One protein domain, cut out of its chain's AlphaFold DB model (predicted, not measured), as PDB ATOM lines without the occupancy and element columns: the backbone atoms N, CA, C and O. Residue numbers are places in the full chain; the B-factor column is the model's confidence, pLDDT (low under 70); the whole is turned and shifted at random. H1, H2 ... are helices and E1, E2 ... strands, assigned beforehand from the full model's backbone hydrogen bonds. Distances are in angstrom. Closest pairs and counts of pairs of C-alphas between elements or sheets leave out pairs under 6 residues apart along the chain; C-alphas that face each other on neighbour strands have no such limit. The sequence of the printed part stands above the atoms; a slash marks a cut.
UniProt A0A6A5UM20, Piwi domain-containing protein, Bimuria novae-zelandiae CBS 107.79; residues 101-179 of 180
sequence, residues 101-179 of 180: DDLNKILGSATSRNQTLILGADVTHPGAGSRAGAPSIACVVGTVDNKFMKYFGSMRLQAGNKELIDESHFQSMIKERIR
ATOM      1  N   ASP A 101      -0.143  -6.787   0.948       95.19
ATOM      2  CA  ASP A 101       1.059  -7.564   1.259       95.19
ATOM      3  C   ASP A 101       0.750  -8.829   2.063       95.19
ATOM      4  O   ASP A 101       1.337  -9.881   1.809       95.19
ATOM      5  N   ASP A 102      -0.191  -8.763   3.005       95.06
ATOM      6  CA  ASP A 102      -0.568  -9.922   3.814       95.06
ATOM      7  C   ASP A 102      -1.363 -10.937   2.989       95.06
ATOM      8  O   ASP A 102      -1.089 -12.137   3.051       95.06
ATOM      9  N   LEU A 103      -2.279 -10.467   2.137       94.19
ATOM     10  CA  LEU A 103      -2.985 -11.334   1.189       94.19
ATOM     11  C   LEU A 103      -2.025 -12.000   0.201       94.19
ATOM     12  O   LEU A 103      -2.150 -13.195  -0.065       94.19
ATOM     13  N   ASN A 104      -1.047 -11.257  -0.316       95.19
ATOM     14  CA  ASN A 104      -0.058 -11.784  -1.252       95.19
ATOM     15  C   ASN A 104       0.870 -12.807  -0.587       95.19
ATOM     16  O   ASN A 104       1.241 -13.780  -1.234       95.19
ATOM     17  N   LYS A 105       1.205 -12.644   0.701       95.69
ATOM     18  CA  LYS A 105       1.945 -13.663   1.466       95.69
ATOM     19  C   LYS A 105       1.133 -14.947   1.638       95.69
ATOM     20  O   LYS A 105       1.689 -16.028   1.484       95.69
ATOM     21  N   ILE A 106      -0.165 -14.838   1.933       94.00
ATOM     22  CA  ILE A 106      -1.053 -15.999   2.127       94.00
ATOM     23  C   ILE A 106      -1.285 -16.747   0.807       94.00
ATOM     24  O   ILE A 106      -1.244 -17.973   0.776       94.00
ATOM     25  N   LEU A 107      -1.524 -16.016  -0.283       94.75
ATOM     26  CA  LEU A 107      -1.883 -16.578  -1.592       94.75
ATOM     27  C   LEU A 107      -0.677 -16.769  -2.527       94.75
ATOM     28  O   LEU A 107      -0.822 -17.233  -3.656       94.75
ATOM     29  N   GLY A 108       0.522 -16.408  -2.072       94.81
ATOM     30  CA  GLY A 108       1.799 -16.564  -2.771       94.81
ATOM     31  C   GLY A 108       2.178 -15.416  -3.711       94.81
ATOM     32  O   GLY A 108       3.365 -15.155  -3.889       94.81
ATOM     33  N   SER A 109       1.215 -14.716  -4.321       94.88
ATOM     34  CA  SER A 109       1.483 -13.522  -5.135       94.88
ATOM     35  C   SER A 109       0.218 -12.703  -5.417       94.88
ATOM     36  O   SER A 109      -0.902 -13.197  -5.271       94.88
ATOM     37  N   ALA A 110       0.396 -11.473  -5.914       93.31
ATOM     38  CA  ALA A 110      -0.706 -10.660  -6.435       93.31
ATOM     39  C   ALA A 110      -1.405 -11.319  -7.641       93.31
ATOM     40  O   ALA A 110      -2.625 -11.232  -7.777       93.31
ATOM     41  N   THR A 111      -0.651 -12.022  -8.493       95.25
ATOM     42  CA  THR A 111      -1.204 -12.772  -9.630       95.25
ATOM     43  C   THR A 111      -2.094 -13.912  -9.145       95.25
ATOM     44  O   THR A 111      -3.246 -14.000  -9.560       95.25
ATOM     45  N   SER A 112      -1.598 -14.725  -8.207       94.12
ATOM     46  CA  SER A 112      -2.352 -15.827  -7.600       94.12
ATOM     47  C   SER A 112      -3.634 -15.320  -6.947       94.12
ATOM     48  O   SER A 112      -4.703 -15.891  -7.143       94.12
ATOM     49  N   ARG A 113      -3.551 -14.201  -6.221       93.81
ATOM     50  CA  ARG A 113      -4.699 -13.553  -5.586       93.81
ATOM     51  C   ARG A 113      -5.787 -13.170  -6.590       93.81
ATOM     52  O   ARG A 113      -6.954 -13.441  -6.339       93.81
ATOM     53  N   ASN A 114      -5.415 -12.591  -7.731       91.94
ATOM     54  CA  ASN A 114      -6.360 -12.224  -8.794       91.94
ATOM     55  C   ASN A 114      -6.957 -13.432  -9.535       91.94
ATOM     56  O   ASN A 114      -7.900 -13.268 -10.301       91.94
ATOM     57  N   GLN A 115      -6.415 -14.630  -9.317       93.00
ATOM     58  CA  GLN A 115      -6.875 -15.888  -9.910       93.00
ATOM     59  C   GLN A 115      -7.462 -16.846  -8.861       93.00
ATOM     60  O   GLN A 115      -7.718 -18.012  -9.155       93.00
ATOM     61  N   THR A 116      -7.673 -16.368  -7.631       93.88
ATOM     62  CA  THR A 116      -8.228 -17.161  -6.532       93.88
ATOM     63  C   THR A 116      -9.710 -16.850  -6.356       93.88
ATOM     64  O   THR A 116     -10.100 -15.693  -6.239       93.88
ATOM     65  N   LEU A 117     -10.530 -17.898  -6.273       95.06
ATOM     66  CA  LEU A 117     -11.946 -17.825  -5.920       95.06
ATOM     67  C   LEU A 117     -12.160 -18.547  -4.588       95.06
ATOM     68  O   LEU A 117     -11.838 -19.729  -4.473       95.06
ATOM     69  N   ILE A 118     -12.724 -17.860  -3.592       95.88
ATOM     70  CA  ILE A 118     -13.116 -18.488  -2.325       95.88
ATOM     71  C   ILE A 118     -14.588 -18.866  -2.415       95.88
ATOM     72  O   ILE A 118     -15.436 -18.020  -2.702       95.88
ATOM     73  N   LEU A 119     -14.883 -20.139  -2.154       97.38
ATOM     74  CA  LEU A 119     -16.226 -20.703  -2.194       97.38
ATOM     75  C   LEU A 119     -16.656 -21.165  -0.803       97.38
ATOM     76  O   LEU A 119     -15.861 -21.722  -0.048       97.38
ATOM     77  N   GLY A 120     -17.934 -20.975  -0.497       97.69
ATOM     78  CA  GLY A 120     -18.600 -21.570   0.657       97.69
ATOM     79  C   GLY A 120     -19.832 -22.333   0.190       97.69
ATOM     80  O   GLY A 120     -20.558 -21.850  -0.678       97.69
ATOM     81  N   ALA A 121     -20.067 -23.514   0.750       97.44
ATOM     82  CA  ALA A 121     -21.220 -24.341   0.424       97.44
ATOM     83  C   ALA A 121     -21.845 -24.895   1.705       97.44
ATOM     84  O   ALA A 121     -21.121 -25.241   2.636       97.44
ATOM     85  N   ASP A 122     -23.173 -24.952   1.741       98.00
ATOM     86  CA  ASP A 122     -23.942 -25.479   2.871       98.00
ATOM     87  C   ASP A 122     -25.246 -26.118   2.381       98.00
ATOM     88  O   ASP A 122     -25.801 -25.710   1.351       98.00
ATOM     89  N   VAL A 123     -25.746 -27.099   3.131       97.69
ATOM     90  CA  VAL A 123     -27.081 -27.665   2.945       97.69
ATOM     91  C   VAL A 123     -27.849 -27.559   4.252       97.69
ATOM     92  O   VAL A 123     -27.486 -28.140   5.266       97.69
ATOM     93  N   THR A 124     -28.976 -26.856   4.214       96.88
ATOM     94  CA  THR A 124     -29.881 -26.775   5.360       96.88
ATOM     95  C   THR A 124     -31.028 -27.772   5.197       96.88
ATOM     96  O   THR A 124     -31.783 -27.727   4.217       96.88
ATOM     97  N   HIS A 125     -31.190 -28.659   6.180       96.00
ATOM     98  CA  HIS A 125     -32.295 -29.613   6.234       96.00
ATOM     99  C   HIS A 125     -33.549 -29.033   6.907       96.00
ATOM    100  O   HIS A 125     -33.444 -28.152   7.767       96.00
ATOM    101  N   PRO A 126     -34.748 -29.539   6.561       92.69
ATOM    102  CA  PRO A 126     -35.966 -29.219   7.294       92.69
ATOM    103  C   PRO A 126     -35.838 -29.580   8.780       92.69
ATOM    104  O   PRO A 126     -35.485 -30.703   9.131       92.69
ATOM    105  N   GLY A 127     -36.164 -28.634   9.662       90.81
ATOM    106  CA  GLY A 127     -36.168 -28.862  11.108       90.81
ATOM    107  C   GLY A 127     -37.360 -29.699  11.587       90.81
ATOM    108  O   GLY A 127     -38.324 -29.931  10.848       90.81
ATOM    109  N   ALA A 128     -37.327 -30.102  12.860       86.31
ATOM    110  CA  ALA A 128     -38.445 -30.781  13.513       86.31
ATOM    111  C   ALA A 128     -39.737 -29.940  13.416       86.31
ATOM    112  O   ALA A 128     -39.731 -28.748  13.714       86.31
ATOM    113  N   GLY A 129     -40.838 -30.562  12.983       85.56
ATOM    114  CA  GLY A 129     -42.121 -29.882  12.753       85.56
ATOM    115  C   GLY A 129     -42.315 -29.320  11.339       85.56
ATOM    116  O   GLY A 129     -43.372 -28.766  11.046       85.56
ATOM    117  N   SER A 130     -41.336 -29.485  10.443       87.94
ATOM    118  CA  SER A 130     -41.514 -29.159   9.024       87.94
ATOM    119  C   SER A 130     -42.569 -30.056   8.372       87.94
ATOM    120  O   SER A 130     -42.747 -31.217   8.748       87.94
ATOM    121  N   ARG A 131     -43.257 -29.529   7.353       88.94
ATOM    122  CA  ARG A 131     -44.243 -30.296   6.582       88.94
ATOM    123  C   ARG A 131     -43.582 -31.523   5.946       88.94
ATOM    124  O   ARG A 131     -42.479 -31.426   5.408       88.94
ATOM    125  N   ALA A 132     -44.277 -32.660   5.968       88.62
ATOM    126  CA  ALA A 132     -43.825 -33.866   5.280       88.62
ATOM    127  C   ALA A 132     -43.522 -33.564   3.801       88.62
ATOM    128  O   ALA A 132     -44.322 -32.919   3.119       88.62
ATOM    129  N   GLY A 133     -42.355 -34.008   3.328       89.88
ATOM    130  CA  GLY A 133     -41.861 -33.711   1.980       89.88
ATOM    131  C   GLY A 133     -41.160 -32.356   1.826       89.88
ATOM    132  O   GLY A 133     -40.863 -31.970   0.698       89.88
ATOM    133  N   ALA A 134     -40.883 -31.627   2.915       93.81
ATOM    134  CA  ALA A 134     -40.087 -30.405   2.847       93.81
ATOM    135  C   ALA A 134     -38.693 -30.679   2.230       93.81
ATOM    136  O   ALA A 134     -38.018 -31.629   2.638       93.81
ATOM    137  N   PRO A 135     -38.252 -29.867   1.251       96.44
ATOM    138  CA  PRO A 135     -36.958 -30.042   0.601       96.44
ATOM    139  C   PRO A 135     -35.812 -29.556   1.492       96.44
ATOM    140  O   PRO A 135     -36.002 -28.720   2.376       96.44
ATOM    141  N   SER A 136     -34.599 -30.031   1.224       97.06
ATOM    142  CA  SER A 136     -33.383 -29.374   1.714       97.06
ATOM    143  C   SER A 136     -32.999 -28.218   0.800       97.06
ATOM    144  O   SER A 136     -33.321 -28.224  -0.390       97.06
ATOM    145  N   ILE A 137     -32.321 -27.219   1.359       97.62
ATOM    146  CA  ILE A 137     -31.870 -26.036   0.626       97.62
ATOM    147  C   ILE A 137     -30.352 -26.105   0.521       97.62
ATOM    148  O   ILE A 137     -29.663 -25.969   1.527       97.62
ATOM    149  N   ALA A 138     -29.847 -26.316  -0.692       98.25
ATOM    150  CA  ALA A 138     -28.425 -26.238  -0.993       98.25
ATOM    151  C   ALA A 138     -28.054 -24.810  -1.387       98.25
ATOM    152  O   ALA A 138     -28.733 -24.206  -2.220       98.25
ATOM    153  N   CYS A 139     -26.967 -24.291  -0.831       98.06
ATOM    154  CA  CYS A 139     -26.478 -22.938  -1.068       98.06
ATOM    155  C   CYS A 139     -24.998 -22.966  -1.443       98.06
ATOM    156  O   CYS A 139     -24.211 -23.674  -0.820       98.06
ATOM    157  N   VAL A 140     -24.609 -22.151  -2.424       98.00
ATOM    158  CA  VAL A 140     -23.200 -21.892  -2.756       98.00
ATOM    159  C   VAL A 140     -22.984 -20.392  -2.877       98.00
ATOM    160  O   VAL A 140     -23.726 -19.701  -3.581       98.00
ATOM    161  N   VAL A 141     -21.946 -19.898  -2.207       97.75
ATOM    162  CA  VAL A 141     -21.462 -18.518  -2.287       97.75
ATOM    163  C   VAL A 141     -20.040 -18.481  -2.836       97.75
ATOM    164  O   VAL A 141     -19.276 -19.423  -2.636       97.75
ATOM    165  N   GLY A 142     -19.682 -17.391  -3.511       97.31
ATOM    166  CA  GLY A 142     -18.338 -17.174  -4.039       97.31
ATOM    167  C   GLY A 142     -17.928 -15.709  -4.016       97.31
ATOM    168  O   GLY A 142     -18.784 -14.832  -4.171       97.31
ATOM    169  N   THR A 143     -16.636 -15.453  -3.811       95.56
ATOM    170  CA  THR A 143     -16.069 -14.099  -3.880       95.56
ATOM    171  C   THR A 143     -16.164 -13.524  -5.284       95.56
ATOM    172  O   THR A 143     -16.022 -14.253  -6.258       95.56
ATOM    173  N   VAL A 144     -16.372 -12.212  -5.391       93.38
ATOM    174  CA  VAL A 144     -16.497 -11.520  -6.693       93.38
ATOM    175  C   VAL A 144     -15.387 -10.509  -6.966       93.38
ATOM    176  O   VAL A 144     -15.389  -9.835  -7.990       93.38
ATOM    177  N   ASP A 145     -14.446 -10.382  -6.037       91.94
ATOM    178  CA  ASP A 145     -13.273  -9.534  -6.168       91.94
ATOM    179  C   ASP A 145     -12.057 -10.184  -5.501       91.94
ATOM    180  O   ASP A 145     -12.153 -11.183  -4.787       91.94
ATOM    181  N   ASN A 146     -10.898  -9.573  -5.724       92.81
ATOM    182  CA  ASN A 146      -9.636  -9.976  -5.118       92.81
ATOM    183  C   ASN A 146      -9.482  -9.476  -3.669       92.81
ATOM    184  O   ASN A 146      -8.443  -9.697  -3.055       92.81
ATOM    185  N   LYS A 147     -10.457  -8.753  -3.108       92.88
ATOM    186  CA  LYS A 147     -10.446  -8.326  -1.700       92.88
ATOM    187  C   LYS A 147     -11.108  -9.361  -0.802       92.88
ATOM    188  O   LYS A 147     -10.869  -9.346   0.402       92.88
ATOM    189  N   PHE A 148     -11.906 -10.251  -1.392       93.88
ATOM    190  CA  PHE A 148     -12.620 -11.333  -0.727       93.88
ATOM    191  C   PHE A 148     -13.623 -10.839   0.327       93.88
ATOM    192  O   PHE A 148     -13.866 -11.520   1.322       93.88
ATOM    193  N   MET A 149     -14.213  -9.656   0.107       93.81
ATOM    194  CA  MET A 149     -15.173  -9.030   1.037       93.81
ATOM    195  C   MET A 149     -16.621  -9.112   0.562       93.81
ATOM    196  O   MET A 149     -17.550  -9.023   1.367       93.81
ATOM    197  N   LYS A 150     -16.824  -9.342  -0.738       93.62
ATOM    198  CA  LYS A 150     -18.143  -9.461  -1.358       93.62
ATOM    199  C   LYS A 150     -18.356 -10.879  -1.842       93.62
ATOM    200  O   LYS A 150     -17.523 -11.425  -2.560       93.62
ATOM    201  N   TYR A 151     -19.499 -11.439  -1.464       95.38
ATOM    202  CA  TYR A 151     -19.901 -12.790  -1.823       95.38
ATOM    203  C   TYR A 151     -21.262 -12.753  -2.495       95.38
ATOM    204  O   TYR A 151     -22.232 -12.268  -1.908       95.38
ATOM    205  N   PHE A 152     -21.340 -13.298  -3.704       94.94
ATOM    206  CA  PHE A 152     -22.615 -13.569  -4.359       94.94
ATOM    207  C   PHE A 152     -22.970 -15.038  -4.206       94.94
ATOM    208  O   PHE A 152     -22.100 -15.903  -4.104       94.94
ATOM    209  N   GLY A 153     -24.269 -15.303  -4.138       95.50
ATOM    210  CA  GLY A 153     -24.794 -16.597  -3.749       95.50
ATOM    211  C   GLY A 153     -25.975 -17.020  -4.596       95.50
ATOM    212  O   GLY A 153     -26.706 -16.201  -5.146       95.50
ATOM    213  N   SER A 154     -26.156 -18.326  -4.669       96.94
ATOM    214  CA  SER A 154     -27.294 -18.973  -5.305       96.94
ATOM    215  C   SER A 154     -27.718 -20.157  -4.454       96.94
ATOM    216  O   SER A 154     -26.897 -20.741  -3.745       96.94
ATOM    217  N   MET A 155     -28.995 -20.512  -4.541       97.44
ATOM    218  CA  MET A 155     -29.553 -21.655  -3.828       97.44
ATOM    219  C   MET A 155     -30.392 -22.535  -4.749       97.44
ATOM    220  O   MET A 155     -30.888 -22.067  -5.781       97.44
ATOM    221  N   ARG A 156     -30.559 -23.800  -4.369       97.69
ATOM    222  CA  ARG A 156     -31.421 -24.785  -5.030       97.69
ATOM    223  C   ARG A 156     -32.164 -25.611  -3.990       97.69
ATOM    224  O   ARG A 156     -31.638 -25.895  -2.917       97.69
ATOM    225  N   LEU A 157     -33.386 -26.003  -4.329       97.25
ATOM    226  CA  LEU A 157     -34.125 -26.998  -3.562       97.25
ATOM    227  C   LEU A 157     -33.703 -28.388  -4.031       97.25
ATOM    228  O   LEU A 157     -33.628 -28.631  -5.233       97.25
ATOM    229  N   GLN A 158     -33.467 -29.290  -3.087       96.62
ATOM    230  CA  GLN A 158     -33.180 -30.694  -3.359       96.62
ATOM    231  C   GLN A 158     -33.974 -31.612  -2.434       96.62
ATOM    232  O   GLN A 158     -34.658 -31.155  -1.511       96.62
ATOM    233  N   ALA A 159     -33.904 -32.918  -2.694       94.75
ATOM    234  CA  ALA A 159     -34.566 -33.918  -1.865       94.75
ATOM    235  C   ALA A 159     -34.224 -33.718  -0.375       94.75
ATOM    236  O   ALA A 159     -33.079 -33.433  -0.016       94.75
ATOM    237  N   GLY A 160     -35.239 -33.829   0.487       93.50
ATOM    238  CA  GLY A 160     -35.089 -33.615   1.925       93.50
ATOM    239  C   GLY A 160     -34.078 -34.575   2.557       93.50
ATOM    240  O   GLY A 160     -34.034 -35.750   2.200       93.50
ATOM    241  N   ASN A 161     -33.287 -34.067   3.508       91.06
ATOM    242  CA  ASN A 161     -32.251 -34.797   4.255       91.06
ATOM    243  C   ASN A 161     -31.126 -35.376   3.382       91.06
ATOM    244  O   ASN A 161     -30.431 -36.306   3.787       91.06
ATOM    245  N   LYS A 162     -30.940 -34.835   2.173       93.62
ATOM    246  CA  LYS A 162     -29.786 -35.146   1.333       93.62
ATOM    247  C   LYS A 162     -28.657 -34.171   1.652       93.62
ATOM    248  O   LYS A 162     -28.763 -33.009   1.281       93.62
ATOM    249  N   GLU A 163     -27.607 -34.651   2.314       94.38
ATOM    250  CA  GLU A 163     -26.448 -33.835   2.725       94.38
ATOM    251  C   GLU A 163     -25.603 -33.370   1.534       94.38
ATOM    252  O   GLU A 163     -25.158 -32.229   1.463       94.38
ATOM    253  N   LEU A 164     -25.403 -34.249   0.549       96.69
ATOM    254  CA  LEU A 164     -24.640 -33.898  -0.643       96.69
ATOM    255  C   LEU A 164     -25.469 -32.999  -1.555       96.69
ATOM    256  O   LEU A 164     -26.582 -33.362  -1.947       96.69
ATOM    257  N   ILE A 165     -24.903 -31.857  -1.945       97.50
ATOM    258  CA  ILE A 165     -25.479 -31.018  -2.996       97.50
ATOM    259  C   ILE A 165     -25.582 -31.855  -4.275       97.50
ATOM    260  O   ILE A 165     -24.610 -32.498  -4.674       97.50
ATOM    261  N   ASP A 166     -26.754 -31.857  -4.915       97.75
ATOM    262  CA  ASP A 166     -26.920 -32.534  -6.206       97.75
ATOM    263  C   ASP A 166     -25.861 -32.052  -7.204       97.75
ATOM    264  O   ASP A 166     -25.639 -30.852  -7.354       97.75
ATOM    265  N   GLU A 167     -25.239 -32.979  -7.931       97.31
ATOM    266  CA  GLU A 167     -24.140 -32.660  -8.848       97.31
ATOM    267  C   GLU A 167     -24.540 -31.601  -9.887       97.31
ATOM    268  O   GLU A 167     -23.813 -30.632 -10.112       97.31
ATOM    269  N   SER A 168     -25.740 -31.723 -10.464       97.06
ATOM    270  CA  SER A 168     -26.280 -30.748 -11.416       97.06
ATOM    271  C   SER A 168     -26.509 -29.373 -10.778       97.06
ATOM    272  O   SER A 168     -26.215 -28.344 -11.395       97.06
ATOM    273  N   HIS A 169     -26.980 -29.331  -9.526       97.50
ATOM    274  CA  HIS A 169     -27.147 -28.094  -8.768       97.50
ATOM    275  C   HIS A 169     -25.795 -27.450  -8.484       97.50
ATOM    276  O   HIS A 169     -25.613 -26.280  -8.824       97.50
ATOM    277  N   PHE A 170     -24.841 -28.209  -7.942       97.12
ATOM    278  CA  PHE A 170     -23.501 -27.721  -7.635       97.12
ATOM    279  C   PHE A 170     -22.815 -27.180  -8.890       97.12
ATOM    280  O   PHE A 170     -22.377 -26.032  -8.906       97.12
ATOM    281  N   GLN A 171     -22.825 -27.941  -9.991       96.44
ATOM    282  CA  GLN A 171     -22.236 -27.510 -11.255       96.44
ATOM    283  C   GLN A 171     -22.880 -26.216 -11.776       96.44
ATOM    284  O   GLN A 171     -22.174 -25.325 -12.251       96.44
ATOM    285  N   SER A 172     -24.211 -26.090 -11.693       96.75
ATOM    286  CA  SER A 172     -24.907 -24.873 -12.128       96.75
ATOM    287  C   SER A 172     -24.528 -23.658 -11.274       96.75
ATOM    288  O   SER A 172     -24.184 -22.619 -11.830       96.75
ATOM    289  N   MET A 173     -24.500 -23.803  -9.946       97.06
ATOM    290  CA  MET A 173     -24.188 -22.709  -9.024       97.06
ATOM    291  C   MET A 173     -22.722 -22.273  -9.119       97.06
ATOM    292  O   MET A 173     -22.436 -21.081  -9.072       97.06
ATOM    293  N   ILE A 174     -21.792 -23.210  -9.327       95.62
ATOM    294  CA  ILE A 174     -20.375 -22.895  -9.561       95.62
ATOM    295  C   ILE A 174     -20.189 -22.148 -10.886       95.62
ATOM    296  O   ILE A 174     -19.463 -21.156 -10.935       95.62
ATOM    297  N   LYS A 175     -20.887 -22.558 -11.955       95.25
ATOM    298  CA  LYS A 175     -20.856 -21.836 -13.239       95.25
ATOM    299  C   LYS A 175     -21.298 -20.379 -13.085       95.25
ATOM    300  O   LYS A 175     -20.702 -19.514 -13.711       95.25
ATOM    301  N   GLU A 176     -22.284 -20.085 -12.241       95.12
ATOM    302  CA  GLU A 176     -22.710 -18.704 -11.960       95.12
ATOM    303  C   GLU A 176     -21.695 -17.874 -11.149       95.12
ATOM    304  O   GLU A 176     -21.921 -16.682 -10.944       95.12
ATOM    305  N   ARG A 177     -20.627 -18.480 -10.614       93.44
ATOM    306  CA  ARG A 177     -19.559 -17.782  -9.872       93.44
ATOM    307  C   ARG A 177     -18.282 -17.571 -10.683       93.44
ATOM    308  O   ARG A 177     -17.444 -16.785 -10.269       93.44
ATOM    309  N   ILE A 178     -18.133 -18.283 -11.799       89.38
ATOM    310  CA  ILE A 178     -16.937 -18.242 -12.659       89.38
ATOM    311  C   ILE A 178     -17.221 -17.508 -13.983       89.38
ATOM    312  O   ILE A 178     -16.303 -17.194 -14.727       89.38
ATOM    313  N   ARG A 179     -18.493 -17.257 -14.306       66.62
ATOM    314  CA  ARG A 179     -18.878 -16.532 -15.522       66.62
ATOM    315  C   ARG A 179     -18.819 -15.023 -15.298       66.62
ATOM    316  O   ARG A 179     -19.403 -14.547 -14.325       66.62
TER     317      ARG A 179
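Overview. This is residues 101 to 179 of the 180 residues of the protein "Piwi domain-containing protein" of Bimuria novae-zelandiae CBS 107.79 (UniProt A0A6A5UM20). A narrow, twisted sheet of three antiparallel strands has helix H3 lying along one face, while two short helices, H1 and H2, form a small head beyond one end. The loop of residues 125 to 135 extends the opposite end, making a loose rod with a radius of gyration of the C-alphas of 16.1 A and spans of 52 by 24 by 17 A. The printed part has 79 residues, with named elements in the order H1, H2, E1, E2, E3, H3; the class is mixed, helices and strands, and the sheet's order is E1, E2, E3.

Arrangement. E1, residues 119 to 124, E2, residues 136 to 143, and E3, residues 151 to 158, form a meander, each strand the antiparallel neighbour of the one before. In the hairpin of E1 and E2, N 120 and O 141 are within hydrogen-bond range at 3.0 A. In the hairpin of E2 and E3, N 138 and O 156 are within range at 2.9 A. H3, residues 167 to 178, is on the sheet at a height over the sheet of 8.5 A, along the strands at 20 degrees to E2 on the local plane; its closest C-alphas to E2 are those of Arg 177 and Gly 142, 6.0 A. H1, residues 101 to 107, and H2, residues 110 to 114, touch only at the corner, the closest C-alphas being those of Asn 104 and Ala 110, 5.3 A; neither is on the sheet. Every O i to N i+4 pair is within hydrogen-bond range in H1 and H2, and 7 of 8 in H3.

Along the chain. E2 spans 23.8 A, E3 22.3 A, E1 16.7 A and H3 16.6 A. H1 begins at C-alpha 101 (1.059, -7.564, 1.259); H3 ends at C-alpha 178 (-16.937, -18.242, -12.659).

Size, cuts and confidence. The C-alphas farthest apart, of Asp 101 and Ala 132, are 52.2 A apart. The printed part has no cut, E1 to E2 is a long link, and residue 179 is under pLDDT 70.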